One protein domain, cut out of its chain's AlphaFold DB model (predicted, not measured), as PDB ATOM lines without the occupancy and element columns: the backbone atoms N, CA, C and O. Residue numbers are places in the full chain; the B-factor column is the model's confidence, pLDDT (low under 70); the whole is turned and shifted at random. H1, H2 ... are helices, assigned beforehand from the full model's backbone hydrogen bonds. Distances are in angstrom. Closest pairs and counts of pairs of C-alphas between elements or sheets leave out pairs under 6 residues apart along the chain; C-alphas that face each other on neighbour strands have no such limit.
ATOM      1  N   SER A  98     -28.371  53.668  57.767       88.56
ATOM      2  CA  SER A  98     -29.092  53.991  56.527       88.56
ATOM      3  C   SER A  98     -28.387  53.350  55.325       88.56
ATOM      4  O   SER A  98     -27.270  52.843  55.457       88.56
ATOM      5  N   LEU A  99     -29.009  53.378  54.141       84.25
ATOM      6  CA  LEU A  99     -28.359  52.909  52.908       84.25
ATOM      7  C   LEU A  99     -27.051  53.678  52.647       84.25
ATOM      8  O   LEU A  99     -26.014  53.063  52.419       84.25
ATOM      9  N   LEU A 100     -27.098  55.010  52.748       82.38
ATOM     10  CA  LEU A 100     -25.951  55.895  52.530       82.38
ATOM     11  C   LEU A 100     -24.832  55.651  53.554       82.38
ATOM     12  O   LEU A 100     -23.681  55.477  53.177       82.38
ATOM     13  N   GLU A 101     -25.183  55.537  54.835       81.31
ATOM     14  CA  GLU A 101     -24.251  55.214  55.927       81.31
ATOM     15  C   GLU A 101     -23.591  53.836  55.738       81.31
ATOM     16  O   GLU A 101     -22.411  53.649  56.029       81.31
ATOM     17  N   SER A 102     -24.343  52.857  55.225       84.44
ATOM     18  CA  SER A 102     -23.818  51.515  54.935       84.44
ATOM     19  C   SER A 102     -22.866  51.523  53.735       84.44
ATOM     20  O   SER A 102     -21.867  50.813  53.753       84.44
ATOM     21  N   ARG A 103     -23.145  52.349  52.717       82.25
ATOM     22  CA  ARG A 103     -22.271  52.549  51.548       82.25
ATOM     23  C   ARG A 103     -20.976  53.260  51.908       82.25
ATOM     24  O   ARG A 103     -19.913  52.795  51.517       82.25
ATOM     25  N   TYR A 104     -21.062  54.337  52.687       84.88
ATOM     26  CA  TYR A 104     -19.887  55.048  53.183       84.88
ATOM     27  C   TYR A 104     -18.989  54.123  54.017       84.88
ATOM     28  O   TYR A 104     -17.787  54.060  53.775       84.88
ATOM     29  N   GLN A 105     -19.577  53.334  54.930       87.75
ATOM     30  CA  GLN A 105     -18.820  52.329  55.678       87.75
ATOM     31  C   GLN A 105     -18.171  51.293  54.752       87.75
ATOM     32  O   GLN A 105     -17.009  50.986  54.950       87.75
ATOM     33  N   LEU A 106     -18.877  50.784  53.734       87.81
ATOM     34  CA  LEU A 106     -18.310  49.803  52.804       87.81
ATOM     35  C   LEU A 106     -17.091  50.355  52.052       87.81
ATOM     36  O   LEU A 106     -16.068  49.684  51.988       87.81
ATOM     37  N   ILE A 107     -17.181  51.574  51.508       86.75
ATOM     38  CA  ILE A 107     -16.064  52.220  50.797       86.75
ATOM     39  C   ILE A 107     -14.880  52.428  51.752       86.75
ATOM     40  O   ILE A 107     -13.740  52.127  51.403       86.75
ATOM     41  N   LYS A 108     -15.155  52.863  52.986       88.38
ATOM     42  CA  LYS A 108     -14.141  52.994  54.034       88.38
ATOM     43  C   LYS A 108     -13.487  51.651  54.391       88.38
ATOM     44  O   LYS A 108     -12.267  51.589  54.467       88.38
ATOM     45  N   ASP A 109     -14.266  50.584  54.560       90.69
ATOM     46  CA  ASP A 109     -13.762  49.241  54.878       90.69
ATOM     47  C   ASP A 109     -12.889  48.680  53.734       90.69
ATOM     48  O   ASP A 109     -11.908  47.982  53.994       90.69
ATOM     49  N   VAL A 110     -13.212  49.004  52.472       90.69
ATOM     50  CA  VAL A 110     -12.396  48.665  51.288       90.69
ATOM     51  C   VAL A 110     -11.077  49.447  51.278       90.69
ATOM     52  O   VAL A 110     -10.028  48.860  51.020       90.69
ATOM     53  N   HIS A 111     -11.101  50.736  51.622       89.62
ATOM     54  CA  HIS A 111      -9.890  51.553  51.744       89.62
ATOM     55  C   HIS A 111      -8.985  51.056  52.889       89.62
ATOM     56  O   HIS A 111      -7.787  50.860  52.698       89.62
ATOM     57  N   GLU A 112      -9.558  50.746  54.058       91.81
ATOM     58  CA  GLU A 112      -8.826  50.129  55.176       91.81
ATOM     59  C   GLU A 112      -8.266  48.740  54.808       91.81
ATOM     60  O   GLU A 112      -7.252  48.318  55.369       91.81
ATOM     61  N   PHE A 113      -8.899  48.013  53.877       93.31
ATOM     62  CA  PHE A 113      -8.388  46.737  53.368       93.31
ATOM     63  C   PHE A 113      -7.187  46.919  52.430       93.31
ATOM     64  O   PHE A 113      -6.204  46.187  52.571       93.31
ATOM     65  N   ALA A 114      -7.234  47.916  51.537       90.25
ATOM     66  CA  ALA A 114      -6.126  48.290  50.653       90.25
ATOM     67  C   ALA A 114      -4.863  48.696  51.437       90.25
ATOM     68  O   ALA A 114      -3.747  48.348  51.065       90.25
ATOM     69  N   GLU A 115      -5.040  49.377  52.570       90.06
ATOM     70  CA  GLU A 115      -3.956  49.790  53.472       90.06
ATOM     71  C   GLU A 115      -3.462  48.674  54.415       90.06
ATOM     72  O   GLU A 115      -2.662  48.932  55.313       90.06
ATOM     73  N   GLY A 116      -3.982  47.446  54.313       89.75
ATOM     74  CA  GLY A 116      -3.615  46.353  55.221       89.75
ATOM     75  C   GLY A 116      -4.207  46.445  56.640       89.75
ATOM     76  O   GLY A 116      -3.937  45.576  57.473       89.75
ATOM     77  N   ARG A 117      -5.008  47.478  56.941       90.88
ATOM     78  CA  ARG A 117      -5.478  47.819  58.299       90.88
ATOM     79  C   ARG A 117      -6.767  47.108  58.710       90.88
ATOM     80  O   ARG A 117      -7.046  47.005  59.907       90.88
ATOM     81  N   SER A 118      -7.554  46.616  57.754       92.19
ATOM     82  CA  SER A 118      -8.868  46.037  58.044       92.19
ATOM     83  C   SER A 118      -8.797  44.710  58.817       92.19
ATOM     84  O   SER A 118      -7.823  43.949  58.783       92.19
ATOM     85  N   VAL A 119      -9.920  44.354  59.446       90.88
ATOM     86  CA  VAL A 119     -10.117  43.035  60.073       90.88
ATOM     87  C   VAL A 119      -9.975  41.890  59.053       90.88
ATOM     88  O   VAL A 119      -9.575  40.783  59.423       90.88
ATOM     89  N   TRP A 120     -10.255  42.142  57.769       88.06
ATOM     90  CA  TRP A 120     -10.171  41.137  56.710       88.06
ATOM     91  C   TRP A 120      -8.734  40.778  56.338       88.06
ATOM     92  O   TRP A 120      -8.477  39.596  56.130       88.06
ATOM     93  N   ASN A 121      -7.783  41.718  56.367       91.19
ATOM     94  CA  ASN A 121      -6.358  41.416  56.156       91.19
ATOM     95  C   ASN A 121      -5.867  40.397  57.194       91.19
ATOM     96  O   ASN A 121      -5.336  39.342  56.850       91.19
ATOM     97  N   ARG A 122      -6.175  40.641  58.478       89.88
ATOM     98  CA  ARG A 122      -5.845  39.719  59.578       89.88
ATOM     99  C   ARG A 122      -6.561  38.370  59.458       89.88
ATOM    100  O   ARG A 122      -5.974  37.340  59.780       89.88
ATOM    101  N   ARG A 123      -7.823  38.359  59.010       91.50
ATOM    102  CA  ARG A 123      -8.627  37.131  58.869       91.50
ATOM    103  C   ARG A 123      -8.180  36.260  57.694       91.50
ATOM    104  O   ARG A 123      -8.167  35.041  57.831       91.50
ATOM    105  N   LEU A 124      -7.837  36.879  56.566       90.06
ATOM    106  CA  LEU A 124      -7.376  36.206  55.350       90.06
ATOM    107  C   LEU A 124      -5.864  35.925  55.369       90.06
ATOM    108  O   LEU A 124      -5.392  35.157  54.541       90.06
ATOM    109  N   ARG A 125      -5.128  36.500  56.334       89.19
ATOM    110  CA  ARG A 125      -3.656  36.459  56.446       89.19
ATOM    111  C   ARG A 125      -2.944  37.063  55.229       89.19
ATOM    112  O   ARG A 125      -1.869  36.606  54.862       89.19
ATOM    113  N   VAL A 126      -3.555  38.087  54.637       88.81
ATOM    114  CA  VAL A 126      -3.039  38.802  53.464       88.81
ATOM    115  C   VAL A 126      -2.398  40.105  53.924       88.81
ATOM    116  O   VAL A 126      -3.049  40.922  54.584       88.81
ATOM    117  N   THR A 127      -1.125  40.284  53.588       88.94
ATOM    118  CA  THR A 127      -0.338  41.492  53.859       88.94
ATOM    119  C   THR A 127      -0.425  42.476  52.687       88.94
ATOM    120  O   THR A 127      -0.894  42.125  51.606       88.94
ATOM    121  N   GLN A 128      -0.051  43.741  52.898       84.69
ATOM    122  CA  GLN A 128      -0.264  44.802  51.900       84.69
ATOM    123  C   GLN A 128       0.563  44.596  50.617       84.69
ATOM    124  O   GLN A 128       0.096  44.920  49.533       84.69
ATOM    125  N   ASP A 129       1.742  43.987  50.730       84.12
ATOM    126  CA  ASP A 129       2.613  43.548  49.629       84.12
ATOM    127  C   ASP A 129       1.997  42.454  48.736       84.12
ATOM    128  O   ASP A 129       2.410  42.286  47.593       84.12
ATOM    129  N   GLN A 130       0.990  41.731  49.235       83.88
ATOM    130  CA  GLN A 130       0.239  40.723  48.478       83.88
ATOM    131  C   GLN A 130      -1.026  41.296  47.821       83.88
ATOM    132  O   GLN A 130      -1.763  40.562  47.160       83.88
ATOM    133  N   LEU A 131      -1.316  42.584  48.031       85.50
ATOM    134  CA  LEU A 131      -2.460  43.269  47.449       85.50
ATOM    135  C   LEU A 131      -2.021  44.146  46.281       85.50
ATOM    136  O   LEU A 131      -1.137  44.989  46.406       85.50
ATOM    137  N   ASP A 132      -2.740  44.028  45.173       82.75
ATOM    138  CA  ASP A 132      -2.759  45.053  44.134       82.75
ATOM    139  C   ASP A 132      -3.559  46.261  44.659       82.75
ATOM    140  O   ASP A 132      -4.773  46.387  44.475       82.75
ATOM    141  N   VAL A 133      -2.871  47.116  45.418       85.75
ATOM    142  CA  VAL A 133      -3.433  48.331  46.024       85.75
ATOM    143  C   VAL A 133      -3.909  49.308  44.944       85.75
ATOM    144  O   VAL A 133      -4.953  49.939  45.112       85.75
ATOM    145  N   GLY A 134      -3.192  49.379  43.813       79.00
ATOM    146  CA  GLY A 134      -3.555  50.197  42.656       79.00
ATOM    147  C   GLY A 134      -4.935  49.823  42.126       79.00
ATOM    148  O   GLY A 134      -5.831  50.666  42.108       79.00
ATOM    149  N   ARG A 135      -5.163  48.540  41.822       78.44
ATOM    150  CA  ARG A 135      -6.494  48.011  41.470       78.44
ATOM    151  C   ARG A 135      -7.579  48.410  42.452       78.44
ATOM    152  O   ARG A 135      -8.683  48.727  42.016       78.44
ATOM    153  N   ILE A 136      -7.320  48.305  43.758       84.81
ATOM    154  CA  ILE A 136      -8.364  48.545  44.759       84.81
ATOM    155  C   ILE A 136      -8.787  50.017  44.728       84.81
ATOM    156  O   ILE A 136      -9.987  50.286  44.736       84.81
ATOM    157  N   TYR A 137      -7.842  50.956  44.608       83.19
ATOM    158  CA  TYR A 137      -8.178  52.373  44.452       83.19
ATOM    159  C   TYR A 137      -8.877  52.661  43.124       83.19
ATOM    160  O   TYR A 137      -9.962  53.233  43.147       83.19
ATOM    161  N   ARG A 138      -8.367  52.149  41.996       77.06
ATOM    162  CA  ARG A 138      -9.024  52.294  40.685       77.06
ATOM    163  C   ARG A 138     -10.459  51.761  40.675       77.06
ATOM    164  O   ARG A 138     -11.352  52.367  40.092       77.06
ATOM    165  N   PHE A 139     -10.706  50.634  41.344       76.69
ATOM    166  CA  PHE A 139     -12.051  50.084  41.506       76.69
ATOM    167  C   PHE A 139     -12.960  50.994  42.343       76.69
ATOM    168  O   PHE A 139     -14.147  51.076  42.050       76.69
ATOM    169  N   VAL A 140     -12.435  51.672  43.370       79.12
ATOM    170  CA  VAL A 140     -13.202  52.636  44.180       79.12
ATOM    171  C   VAL A 140     -13.475  53.931  43.405       79.12
ATOM    172  O   VAL A 140     -14.589  54.444  43.471       79.12
ATOM    173  N   GLU A 141     -12.495  54.429  42.650       72.62
ATOM    174  CA  GLU A 141     -12.590  55.650  41.836       72.62
ATOM    175  C   GLU A 141     -13.573  55.492  40.664       72.62
ATOM    176  O   GLU A 141     -14.382  56.383  40.422       72.62
ATOM    177  N   ASN A 142     -13.609  54.323  40.015       65.75
ATOM    178  CA  ASN A 142     -14.537  54.022  38.915       65.75
ATOM    179  C   ASN A 142     -16.020  53.851  39.349       65.75
ATOM    180  O   ASN A 142     -16.873  53.495  38.525       65.75
ATOM    181  N   ILE A 143     -16.355  54.084  40.628       67.94
ATOM    182  CA  ILE A 143     -17.727  54.052  41.169       67.94
ATOM    183  C   ILE A 143     -18.251  55.485  41.344       67.94
ATOM    184  O   ILE A 143     -18.457  55.975  42.458       67.94
ATOM    185  N   GLU A 144     -18.562  56.155  40.236       58.16
ATOM    186  CA  GLU A 144     -19.373  57.374  40.289       58.16
ATOM    187  C   GLU A 144     -20.856  57.027  40.503       58.16
ATOM    188  O   GLU A 144     -21.408  56.104  39.908       58.16
ATOM    189  N   ASN A 145     -21.534  57.755  41.395       56.16
ATOM    190  CA  ASN A 145     -22.984  57.648  41.650       56.16
ATOM    191  C   ASN A 145     -23.529  56.240  42.010       56.16
ATOM    192  O   ASN A 145     -24.740  56.029  42.077       56.16
ATOM    193  N   GLY A 146     -22.657  55.269  42.308       53.62
ATOM    194  CA  GLY A 146     -23.036  53.868  42.520       53.62
ATOM    195  C   GLY A 146     -23.218  53.056  41.230       53.62
ATOM    196  O   GLY A 146     -23.655  51.907  41.286       53.62
ATOM    197  N   VAL A 147     -22.872  53.603  40.070       51.97
ATOM    198  CA  VAL A 147     -22.722  52.822  38.840       51.97
ATOM    199  C   VAL A 147     -21.230  52.560  38.666       51.97
ATOM    200  O   VAL A 147     -20.422  53.470  38.782       51.97
ATOM    201  N   HIS A 148     -20.837  51.311  38.423       54.16
ATOM    202  CA  HIS A 148     -19.473  51.045  37.969       54.16
ATOM    203  C   HIS A 148     -19.404  51.481  36.505       54.16
ATOM    204  O   HIS A 148     -19.962  50.799  35.639       54.16
ATOM    205  N   HIS A 149     -18.784  52.626  36.226       51.78
ATOM    206  CA  HIS A 149     -18.745  53.179  34.877       51.78
ATOM    207  C   HIS A 149     -17.820  52.337  33.986       51.78
ATOM    208  O   HIS A 149     -16.624  52.577  33.902       51.78
ATOM    209  N   GLN A 150     -18.398  51.381  33.249       51.81
ATOM    210  CA  GLN A 150     -17.727  50.638  32.164       51.81
ATOM    211  C   GLN A 150     -17.396  51.521  30.937       51.81
ATOM    212  O   GLN A 150     -16.994  51.011  29.898       51.81
ATOM    213  N   HIS A 151     -17.605  52.838  31.039       44.84
ATOM    214  CA  HIS A 151     -17.266  53.833  30.019       44.84
ATOM    215  C   HIS A 151     -15.885  54.479  30.225       44.84
ATOM    216  O   HIS A 151     -15.449  55.229  29.356       44.84
ATOM    217  N   GLY A 152     -15.194  54.178  31.330       45.50
ATOM    218  CA  GLY A 152     -13.731  54.214  31.374       45.50
ATOM    219  C   GLY A 152     -13.194  52.848  30.948       45.50
ATOM    220  O   GLY A 152     -13.819  51.831  31.256       45.50
ATOM    221  N   GLU A 153     -12.080  52.829  30.219       45.12
ATOM    222  CA  GLU A 153     -11.508  51.626  29.603       45.12
ATOM    223  C   GLU A 153     -11.403  50.470  30.608       45.12
ATOM    224  O   GLU A 153     -10.663  50.534  31.582       45.12
ATOM    225  N   THR A 154     -12.132  49.371  30.396       46.53
ATOM    226  CA  THR A 154     -12.056  48.209  31.302       46.53
ATOM    227  C   THR A 154     -10.676  47.544  31.293       46.53
ATOM    228  O   THR A 154     -10.335  46.871  32.265       46.53
ATOM    229  N   ASN A 155      -9.882  47.792  30.240       50.69
ATOM    230  CA  ASN A 155      -8.464  47.433  30.117       50.69
ATOM    231  C   ASN A 155      -7.602  47.953  31.271       50.69
ATOM    232  O   ASN A 155      -6.644  47.302  31.662       50.69
TER     233      ASN A 155
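This is residues 98 to 155 of the 266 residues of the protein "PHD-type domain-containing protein" of Aphanomyces astaci (UniProt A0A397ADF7). Two helices, the long H1 and the shorter H3, run in opposite ways loosely side by side over part of H1's length, and the short helix H2 lies in the turn of chain that joins them at one end. Beyond the other end of H3, a stretch with no named element, residues 142 to 155, folds back in a small turn and then runs on as a tail. The printed part has 58 residues with three named helices, in the order H1, H2, H3 along the chain, and no named strand; its class is all helix. It is only just loose, close to compact, with a radius of gyration of the C-alphas of 12.7 A, and its outline is flat, with spans of 34 by 34 by 13 A.

H1, residues 99 to 114, is the longest helix. After a tight link of 4 residues comes H2, residues 119 to 124. H1 and H2 only just touch, with 3 pairs of C-alphas within 8 A, and only at the corner by their link. H1 touches H2 with residue 113 alone; the closest C-alphas of the two, those of Phe 113 and Asn 121, are 6.3 A apart. The two helices stand at a steep tilt of 54 degrees and run the same way. A short link of 8 residues leads on to H3, residues 133 to 141, which is apart from H2. H3 touches H1, with residues 107 to 114 alone on the side of H1. The closest C-alphas of the two, those of Ala 114 and Val 133, are 5.4 A apart. Their lines stand at a shallow tilt of 19 degrees, opposite ways, with the centres 13.2 A apart. In H1, H2 and H3 every O i to N i+4 pair is within hydrogen-bond range. After H3, residues 143 to 144 pair with residues 147 to 148, antiparallel, in stretches too short to be named strands.

H1 begins at C-alpha 99 at (-28.359, 52.909, 52.908) and ends at C-alpha 114 at (-6.126, 48.290, 50.653), 22.8 A away. H2 measures 8.7 A from C-alpha 119 to C-alpha 124. H3 measures 12.4 A from C-alpha 133 to C-alpha 141, which is at (-12.590, 55.650, 41.836).

The C-alphas of Arg 122 and His 151 are the two farthest apart, at 34.7 A. The printed part has no cut, and neither link between the helices is long. The mean pLDDT of the printed part is 78.2. The model's confidence is low, under 70, in residues 142 to 155.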